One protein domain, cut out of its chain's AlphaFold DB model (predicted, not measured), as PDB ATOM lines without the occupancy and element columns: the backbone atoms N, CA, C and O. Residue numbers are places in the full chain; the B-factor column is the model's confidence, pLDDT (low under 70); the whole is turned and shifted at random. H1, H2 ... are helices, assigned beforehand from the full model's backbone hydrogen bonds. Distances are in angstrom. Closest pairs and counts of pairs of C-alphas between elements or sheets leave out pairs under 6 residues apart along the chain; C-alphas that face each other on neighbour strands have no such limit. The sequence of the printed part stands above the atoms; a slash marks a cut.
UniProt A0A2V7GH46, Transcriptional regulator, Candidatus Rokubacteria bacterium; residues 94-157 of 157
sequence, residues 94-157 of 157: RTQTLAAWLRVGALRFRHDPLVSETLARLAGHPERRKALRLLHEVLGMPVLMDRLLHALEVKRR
ATOM      1  N   ARG A  94      22.429 -56.088 -51.136       61.78
ATOM      2  CA  ARG A  94      22.521 -54.716 -50.578       61.78
ATOM      3  C   ARG A  94      22.649 -54.665 -49.048       61.78
ATOM      4  O   ARG A  94      23.169 -53.707 -48.484       61.78
ATOM      5  N   THR A  95      22.130 -55.681 -48.364       59.50
ATOM      6  CA  THR A  95      22.160 -55.797 -46.907       59.50
ATOM      7  C   THR A  95      23.584 -56.036 -46.400       59.50
ATOM      8  O   THR A  95      23.958 -55.405 -45.413       59.50
ATOM      9  N   GLN A  96      24.394 -56.881 -47.049       70.00
ATOM     10  CA  GLN A  96      25.786 -57.113 -46.640       70.00
ATOM     11  C   GLN A  96      26.693 -55.929 -46.997       70.00
ATOM     12  O   GLN A  96      27.575 -55.591 -46.209       70.00
ATOM     13  N   THR A  97      26.402 -55.218 -48.094       78.94
ATOM     14  CA  THR A  97      27.085 -53.961 -48.453       78.94
ATOM     15  C   THR A  97      26.971 -52.909 -47.346       78.94
ATOM     16  O   THR A  97      27.979 -52.348 -46.928       78.94
ATOM     17  N   LEU A  98      25.764 -52.686 -46.805       84.31
ATOM     18  CA  LEU A  98      25.554 -51.735 -45.707       84.31
ATOM     19  C   LEU A  98      26.315 -52.141 -44.435       84.31
ATOM     20  O   LEU A  98      26.896 -51.293 -43.765       84.31
ATOM     21  N   ALA A  99      26.331 -53.434 -44.099       86.75
ATOM     22  CA  ALA A  99      27.061 -53.924 -42.930       86.75
ATOM     23  C   ALA A  99      28.565 -53.670 -43.058       86.75
ATOM     24  O   ALA A  99      29.196 -53.204 -42.114       86.75
ATOM     25  N   ALA A 100      29.126 -53.973 -44.229       85.25
ATOM     26  CA  ALA A 100      30.532 -53.737 -44.516       85.25
ATOM     27  C   ALA A 100      30.867 -52.240 -44.444       85.25
ATOM     28  O   ALA A 100      31.836 -51.871 -43.781       85.25
ATOM     29  N   TRP A 101      30.027 -51.382 -45.034       87.75
ATOM     30  CA  TRP A 101      30.190 -49.929 -44.964       87.75
ATOM     31  C   TRP A 101      30.196 -49.419 -43.517       87.75
ATOM     32  O   TRP A 101      31.116 -48.706 -43.129       87.75
ATOM     33  N   LEU A 102      29.234 -49.847 -42.691       92.50
ATOM     34  CA  LEU A 102      29.152 -49.451 -41.279       92.50
ATOM     35  C   LEU A 102      30.371 -49.918 -40.466       92.50
ATOM     36  O   LEU A 102      30.867 -49.160 -39.635       92.50
ATOM     37  N   ARG A 103      30.902 -51.125 -40.727       91.00
ATOM     38  CA  ARG A 103      32.131 -51.622 -40.071       91.00
ATOM     39  C   ARG A 103      33.343 -50.770 -40.416       91.00
ATOM     40  O   ARG A 103      34.095 -50.390 -39.525       91.00
ATOM     41  N   VAL A 104      33.530 -50.458 -41.697       89.19
ATOM     42  CA  VAL A 104      34.635 -49.595 -42.136       89.19
ATOM     43  C   VAL A 104      34.454 -48.176 -41.590       89.19
ATOM     44  O   VAL A 104      35.423 -47.567 -41.141       89.19
ATOM     45  N   GLY A 105      33.220 -47.668 -41.575       90.56
ATOM     46  CA  GLY A 105      32.866 -46.381 -40.984       90.56
ATOM     47  C   GLY A 105      33.256 -46.294 -39.510       90.56
ATOM     48  O   GLY A 105      33.946 -45.353 -39.133       90.56
ATOM     49  N   ALA A 106      32.917 -47.306 -38.705       93.19
ATOM     50  CA  ALA A 106      33.286 -47.366 -37.288       93.19
ATOM     51  C   ALA A 106      34.799 -47.164 -37.067       93.19
ATOM     52  O   ALA A 106      35.206 -46.345 -36.246       93.19
ATOM     53  N   LEU A 107      35.641 -47.818 -37.875       90.69
ATOM     54  CA  LEU A 107      37.104 -47.702 -37.778       90.69
ATOM     55  C   LEU A 107      37.627 -46.284 -38.064       90.69
ATOM     56  O   LEU A 107      38.653 -45.881 -37.508       90.69
ATOM     57  N   ARG A 108      36.941 -45.515 -38.921       89.69
ATOM     58  CA  ARG A 108      37.310 -44.117 -39.219       89.69
ATOM     59  C   ARG A 108      37.060 -43.196 -38.027       89.69
ATOM     60  O   ARG A 108      37.817 -42.252 -37.834       89.69
ATOM     61  N   PHE A 109      36.063 -43.514 -37.204       92.31
ATOM     62  CA  PHE A 109      35.693 -42.762 -36.005       92.31
ATOM     63  C   PHE A 109      36.273 -43.361 -34.720       92.31
ATOM     64  O   PHE A 109      35.767 -43.083 -33.645       92.31
ATOM     65  N   ARG A 110      37.361 -44.145 -34.777       87.00
ATOM     66  CA  ARG A 110      37.964 -44.792 -33.586       87.00
ATOM     67  C   ARG A 110      38.285 -43.848 -32.411       87.00
ATOM     68  O   ARG A 110      38.443 -44.320 -31.294       87.00
ATOM     69  N   HIS A 111      38.426 -42.548 -32.672       89.50
ATOM     70  CA  HIS A 111      38.695 -41.514 -31.668       89.50
ATOM     71  C   HIS A 111      37.418 -40.899 -31.056       89.50
ATOM     72  O   HIS A 111      37.520 -40.141 -30.099       89.50
ATOM     73  N   ASP A 112      36.240 -41.249 -31.574       94.50
ATOM     74  CA  ASP A 112      34.919 -40.942 -31.023       94.50
ATOM     75  C   ASP A 112      34.238 -42.274 -30.639       94.50
ATOM     76  O   ASP A 112      33.650 -42.948 -31.496       94.50
ATOM     77  N   PRO A 113      34.354 -42.711 -29.367       92.56
ATOM     78  CA  PRO A 113      33.836 -44.007 -28.934       92.56
ATOM     79  C   PRO A 113      32.329 -44.151 -29.140       92.56
ATOM     80  O   PRO A 113      31.873 -45.219 -29.545       92.56
ATOM     81  N   LEU A 114      31.558 -43.077 -28.927       93.62
ATOM     82  CA  LEU A 114      30.107 -43.098 -29.101       93.62
ATOM     83  C   LEU A 114      29.752 -43.427 -30.552       93.62
ATOM     84  O   LEU A 114      28.951 -44.333 -30.801       93.62
ATOM     85  N   VAL A 115      30.362 -42.730 -31.511       95.62
ATOM     86  CA  VAL A 115      30.098 -42.950 -32.939       95.62
ATOM     87  C   VAL A 115      30.642 -44.305 -33.391       95.62
ATOM     88  O   VAL A 115      29.910 -45.083 -34.008       95.62
ATOM     89  N   SER A 116      31.895 -44.623 -33.054       95.50
ATOM     90  CA  SER A 116      32.547 -45.885 -33.426       95.50
ATOM     91  C   SER A 116      31.747 -47.102 -32.956       95.50
ATOM     92  O   SER A 116      31.386 -47.968 -33.760       95.50
ATOM     93  N   GLU A 117      31.387 -47.148 -31.670       95.81
ATOM     94  CA  GLU A 117      30.623 -48.262 -31.114       95.81
ATOM     95  C   GLU A 117      29.215 -48.343 -31.694       95.81
ATOM     96  O   GLU A 117      28.737 -49.440 -31.986       95.81
ATOM     97  N   THR A 118      28.541 -47.207 -31.886       96.19
ATOM     98  CA  THR A 118      27.183 -47.187 -32.445       96.19
ATOM     99  C   THR A 118      27.170 -47.757 -33.862       96.19
ATOM    100  O   THR A 118      26.340 -48.615 -34.173       96.19
ATOM    101  N   LEU A 119      28.124 -47.354 -34.708       96.75
ATOM    102  CA  LEU A 119      28.261 -47.881 -36.067       96.75
ATOM    103  C   LEU A 119      28.606 -49.376 -36.066       96.75
ATOM    104  O   LEU A 119      28.010 -50.140 -36.829       96.75
ATOM    105  N   ALA A 120      29.506 -49.817 -35.181       95.25
ATOM    106  CA  ALA A 120      29.862 -51.229 -35.044       95.25
ATOM    107  C   ALA A 120      28.665 -52.088 -34.593       95.25
ATOM    108  O   ALA A 120      28.390 -53.132 -35.195       95.25
ATOM    109  N   ARG A 121      27.904 -51.623 -33.590       95.69
ATOM    110  CA  ARG A 121      26.673 -52.275 -33.113       95.69
ATOM    111  C   ARG A 121      25.631 -52.357 -34.225       95.69
ATOM    112  O   ARG A 121      25.074 -53.426 -34.464       95.69
ATOM    113  N   LEU A 122      25.409 -51.262 -34.953       95.75
ATOM    114  CA  LEU A 122      24.456 -51.225 -36.061       95.75
ATOM    115  C   LEU A 122      24.863 -52.164 -37.205       95.75
ATOM    116  O   LEU A 122      24.007 -52.821 -37.798       95.75
ATOM    117  N   ALA A 123      26.160 -52.283 -37.496       93.06
ATOM    118  CA  ALA A 123      26.653 -53.191 -38.525       93.06
ATOM    119  C   ALA A 123      26.343 -54.666 -38.216       93.06
ATOM    120  O   ALA A 123      26.030 -55.438 -39.129       93.06
ATOM    121  N   GLY A 124      26.428 -55.051 -36.939       91.25
ATOM    122  CA  GLY A 124      26.118 -56.398 -36.452       91.25
ATOM    123  C   GLY A 124      24.629 -56.667 -36.216       91.25
ATOM    124  O   GLY A 124      24.250 -57.823 -36.057       91.25
ATOM    125  N   HIS A 125      23.779 -55.638 -36.211       93.75
ATOM    126  CA  HIS A 125      22.374 -55.782 -35.840       93.75
ATOM    127  C   HIS A 125      21.545 -56.474 -36.947       93.75
ATOM    128  O   HIS A 125      21.560 -55.999 -38.091       93.75
ATOM    129  N   PRO A 126      20.765 -57.536 -36.643       87.81
ATOM    130  CA  PRO A 126      19.908 -58.210 -37.629       87.81
ATOM    131  C   PRO A 126      18.884 -57.256 -38.261       87.81
ATOM    132  O   PRO A 126      18.799 -57.125 -39.479       87.81
ATOM    133  N   GLU A 127      18.204 -56.467 -37.424       90.75
ATOM    134  CA  GLU A 127      17.191 -55.480 -37.830       90.75
ATOM    135  C   GLU A 127      17.783 -54.087 -38.134       90.75
ATOM    136  O   GLU A 127      17.147 -53.057 -37.911       90.75
ATOM    137  N   ARG A 128      19.028 -54.006 -38.621       92.00
ATOM    138  CA  ARG A 128      19.728 -52.719 -38.842       92.00
ATOM    139  C   ARG A 128      18.956 -51.704 -39.692       92.00
ATOM    140  O   ARG A 128      19.038 -50.507 -39.442       92.00
ATOM    141  N   ARG A 129      18.162 -52.157 -40.671       90.06
ATOM    142  CA  ARG A 129      17.303 -51.262 -41.470       90.06
ATOM    143  C   ARG A 129      16.177 -50.644 -40.650       90.06
ATOM    144  O   ARG A 129      15.862 -49.478 -40.852       90.06
ATOM    145  N   LYS A 130      15.597 -51.402 -39.719       92.31
ATOM    146  CA  LYS A 130      14.579 -50.895 -38.796       92.31
ATOM    147  C   LYS A 130      15.175 -49.834 -37.871       92.31
ATOM    148  O   LYS A 130      14.560 -48.791 -37.685       92.31
ATOM    149  N   ALA A 131      16.390 -50.062 -37.372       93.19
ATOM    150  CA  ALA A 131      17.120 -49.076 -36.573       93.19
ATOM    151  C   ALA A 131      17.429 -47.791 -37.366       93.19
ATOM    152  O   ALA A 131      17.197 -46.696 -36.865       93.19
ATOM    153  N   LEU A 132      17.870 -47.909 -38.625       93.88
ATOM    154  CA  LEU A 132      18.080 -46.747 -39.501       93.88
ATOM    155  C   LEU A 132      16.786 -45.994 -39.813       93.88
ATOM    156  O   LEU A 132      16.793 -44.768 -39.833       93.88
ATOM    157  N   ARG A 133      15.676 -46.708 -40.032       94.00
ATOM    158  CA  ARG A 133      14.365 -46.075 -40.207       94.00
ATOM    159  C   ARG A 133      13.969 -45.303 -38.955       94.00
ATOM    160  O   ARG A 133      13.576 -44.156 -39.073       94.00
ATOM    161  N   LEU A 134      14.121 -45.896 -37.770       92.00
ATOM    162  CA  LEU A 134      13.842 -45.199 -36.515       92.00
ATOM    163  C   LEU A 134      14.679 -43.919 -36.392       92.00
ATOM    164  O   LEU A 134      14.128 -42.866 -36.100       92.00
ATOM    165  N   LEU A 135      15.984 -43.995 -36.668       92.94
ATOM    166  CA  LEU A 135      16.854 -42.820 -36.662       92.94
ATOM    167  C   LEU A 135      16.374 -41.752 -37.657       92.94
ATOM    168  O   LEU A 135      16.337 -40.581 -37.306       92.94
ATOM    169  N   HIS A 136      15.972 -42.149 -38.867       92.81
ATOM    170  CA  HIS A 136      15.423 -41.234 -39.868       92.81
ATOM    171  C   HIS A 136      14.175 -40.492 -39.362       92.81
ATOM    172  O   HIS A 136      14.134 -39.268 -39.446       92.81
ATOM    173  N   GLU A 137      13.202 -41.209 -38.788       93.62
ATOM    174  CA  GLU A 137      11.981 -40.596 -38.239       93.62
ATOM    175  C   GLU A 137      12.301 -39.638 -37.079       93.62
ATOM    176  O   GLU A 137      11.767 -38.532 -37.010       93.62
ATOM    177  N   VAL A 138      13.212 -40.032 -36.182       92.25
ATOM    178  CA  VAL A 138      13.596 -39.207 -35.026       92.25
ATOM    179  C   VAL A 138      14.343 -37.945 -35.464       92.25
ATOM    180  O   VAL A 138      14.079 -36.870 -34.932       92.25
ATOM    181  N   LEU A 139      15.230 -38.030 -36.461       88.94
ATOM    182  CA  LEU A 139      15.900 -36.851 -37.024       88.94
ATOM    183  C   LEU A 139      14.912 -35.895 -37.714       88.94
ATOM    184  O   LEU A 139      15.153 -34.691 -37.742       88.94
ATOM    185  N   GLY A 140      13.791 -36.413 -38.229       90.00
ATOM    186  CA  GLY A 140      12.686 -35.608 -38.756       90.00
ATOM    187  C   GLY A 140      11.841 -34.913 -37.680       90.00
ATOM    188  O   GLY A 140      11.067 -34.015 -38.004       90.00
ATOM    189  N   MET A 141      11.985 -35.292 -36.406       92.31
ATOM    190  CA  MET A 141      11.217 -34.754 -35.280       92.31
ATOM    191  C   MET A 141      12.130 -34.449 -34.078       92.31
ATOM    192  O   MET A 141      12.168 -35.234 -33.129       92.31
ATOM    193  N   PRO A 142      12.827 -33.295 -34.045       81.56
ATOM    194  CA  PRO A 142      13.829 -32.995 -33.012       81.56
ATOM    195  C   PRO A 142      13.330 -33.155 -31.565       81.56
ATOM    196  O   PRO A 142      14.014 -33.747 -30.739       81.56
ATOM    197  N   VAL A 143      12.088 -32.746 -31.273       89.19
ATOM    198  CA  VAL A 143      11.473 -32.876 -29.933       89.19
ATOM    199  C   VAL A 143      11.338 -34.339 -29.483       89.19
ATOM    200  O   VAL A 143      11.355 -34.635 -28.287       89.19
ATOM    201  N   LEU A 144      11.190 -35.280 -30.421       90.50
ATOM    202  CA  LEU A 144      11.127 -36.708 -30.111       90.50
ATOM    203  C   LEU A 144      12.487 -37.234 -29.640       90.50
ATOM    204  O   LEU A 144      12.520 -38.072 -28.741       90.50
ATOM    205  N   MET A 145      13.589 -36.728 -30.205       88.75
ATOM    206  CA  MET A 145      14.942 -37.111 -29.795       88.75
ATOM    207  C   MET A 145      15.159 -36.811 -28.310       88.75
ATOM    208  O   MET A 145      15.507 -37.713 -27.549       88.75
ATOM    209  N   ASP A 146      14.866 -35.579 -27.886       88.19
ATOM    210  CA  ASP A 146      15.065 -35.143 -26.499       88.19
ATOM    211  C   ASP A 146      14.231 -35.977 -25.519       88.19
ATOM    212  O   ASP A 146      14.718 -36.420 -24.479       88.19
ATOM    213  N   ARG A 147      12.974 -36.267 -25.881       89.81
ATOM    214  CA  ARG A 147      12.083 -37.107 -25.066       89.81
ATOM    215  C   ARG A 147      12.594 -38.538 -24.930       89.81
ATOM    216  O   ARG A 147      12.524 -39.107 -23.841       89.81
ATOM    217  N   LEU A 148      13.089 -39.128 -26.019       89.38
ATOM    218  CA  LEU A 148      13.646 -40.481 -26.002       89.38
ATOM    219  C   LEU A 148      14.918 -40.547 -25.156       89.38
ATOM    220  O   LEU A 148      15.064 -41.475 -24.362       89.38
ATOM    221  N   LEU A 149      15.809 -39.560 -25.286       88.88
ATOM    222  CA  LEU A 149      17.020 -39.476 -24.470       88.88
ATOM    223  C   LEU A 149      16.678 -39.350 -22.985       88.88
ATOM    224  O   LEU A 149      17.169 -40.146 -22.185       88.88
ATOM    225  N   HIS A 150      15.754 -38.455 -22.631       89.31
ATOM    226  CA  HIS A 150      15.308 -38.291 -21.248       89.31
ATOM    227  C   HIS A 150      14.732 -39.591 -20.662       89.31
ATOM    228  O   HIS A 150      15.098 -40.003 -19.561       89.31
ATOM    229  N   ALA A 151      13.881 -40.295 -21.416       90.62
ATOM    230  CA  ALA A 151      13.313 -41.569 -20.976       90.62
ATOM    231  C   ALA A 151      14.385 -42.652 -20.735       90.62
ATOM    232  O   ALA A 151      14.264 -43.457 -19.807       90.62
ATOM    233  N   LEU A 152      15.441 -42.681 -21.554       88.44
ATOM    234  CA  LEU A 152      16.553 -43.624 -21.404       88.44
ATOM    235  C   LEU A 152      17.462 -43.286 -20.214       88.44
ATOM    236  O   LEU A 152      17.968 -44.204 -19.568       88.44
ATOM    237  N   GLU A 153      17.661 -42.003 -19.908       85.00
ATOM    238  CA  GLU A 153      18.418 -41.554 -18.733       85.00
ATOM    239  C   GLU A 153      17.713 -41.913 -17.426       85.00
ATOM    240  O   GLU A 153      18.354 -42.424 -16.509       85.00
ATOM    241  N   VAL A 154      16.392 -41.712 -17.355       77.69
ATOM    242  CA  VAL A 154      15.584 -42.070 -16.177       77.69
ATOM    243  C   VAL A 154      15.644 -43.571 -15.903       77.69
ATOM    244  O   VAL A 154      15.769 -43.973 -14.757       77.69
ATOM    245  N   LYS A 155      15.622 -44.408 -16.946       67.62
ATOM    246  CA  LYS A 155      15.676 -45.872 -16.806       67.62
ATOM    247  C   LYS A 155      17.056 -46.411 -16.388       67.62
ATOM    248  O   LYS A 155      17.166 -47.574 -16.013       67.62
ATOM    249  N   ARG A 156      18.117 -45.610 -16.530       66.31
ATOM    250  CA  ARG A 156      19.491 -45.970 -16.131       66.31
ATOM    251  C   ARG A 156      19.821 -45.593 -14.682       66.31
ATOM    252  O   ARG A 156      20.897 -45.972 -14.224       66.31
ATOM    253  N   ARG A 157      18.945 -44.844 -14.009       50.56
ATOM    254  CA  ARG A 157      19.006 -44.543 -12.573       50.56
ATOM    255  C   ARG A 157      18.191 -45.565 -11.793       50.56
ATOM    256  O   ARG A 157      18.610 -45.855 -10.656       50.56
TER     257      ARG A 157
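This is residues 94 to 157 of the 157 residues of the protein "Transcriptional regulator" of Candidatus Rokubacteria bacterium (UniProt A0A2V7GH46). The model is an open arch of four helices: H1 and H2 lie side by side as a helical hairpin at one end, H3 leads away from it as a bridge, and H4 turns off at the far end of H3 as an arm. The space between H2 and H4 is empty, and residues 149 to 157, of which 149 to 155 belong to H4, stick out. The printed part has 64 residues with four named helices, in the order H1, H2, H3, H4, and no named strand; its class is all helix. It is loose, with a radius of gyration of the C-alphas of 13.4 A and spans of 33 by 26 by 19 A.

H1, residues 94 to 108, touches H2, residues 113 to 124, closest at the C-alphas of Ala 106 and Ser 116, 4.2 A apart. This hairpin has a shallow tilt of 21 degrees, opposite ways. H3, residues 128 to 139, is close to H2 but not clearly touching; their closest C-alphas, of Leu 122 and Arg 128, are 5.7 A apart, and the tilt is steep, 45 degrees. H1 and H3 are near each other. H4, residues 142 to 155, and H3 only just touch, only at the corner, with 3 pairs of C-alphas within 8 A; the closest are those of Val 138 and Met 145, 5.8 A apart. Their tilt is steep, 64 degrees, opposite ways. H4 is apart from H1 and H2. In H1, H2, H3 and H4 every O i to N i+4 pair is within hydrogen-bond range.

H1 begins at C-alpha 94 (22.521, -54.716, -50.578) and is 21.4 A long. H2 and H3 are each 16.4 A long; H3 ends at C-alpha 139 (15.900, -36.851, -37.024). H4 is 20.8 A long and ends at C-alpha 155 (15.676, -45.872, -16.806).

The two C-alphas farthest apart, of Arg 94 and Arg 157, are 39.5 A apart. The printed part has no cut, and its three links are tight. The mean pLDDT of the printed part is 88.1; residues 94 to 95 and 155 to 157 are under 70.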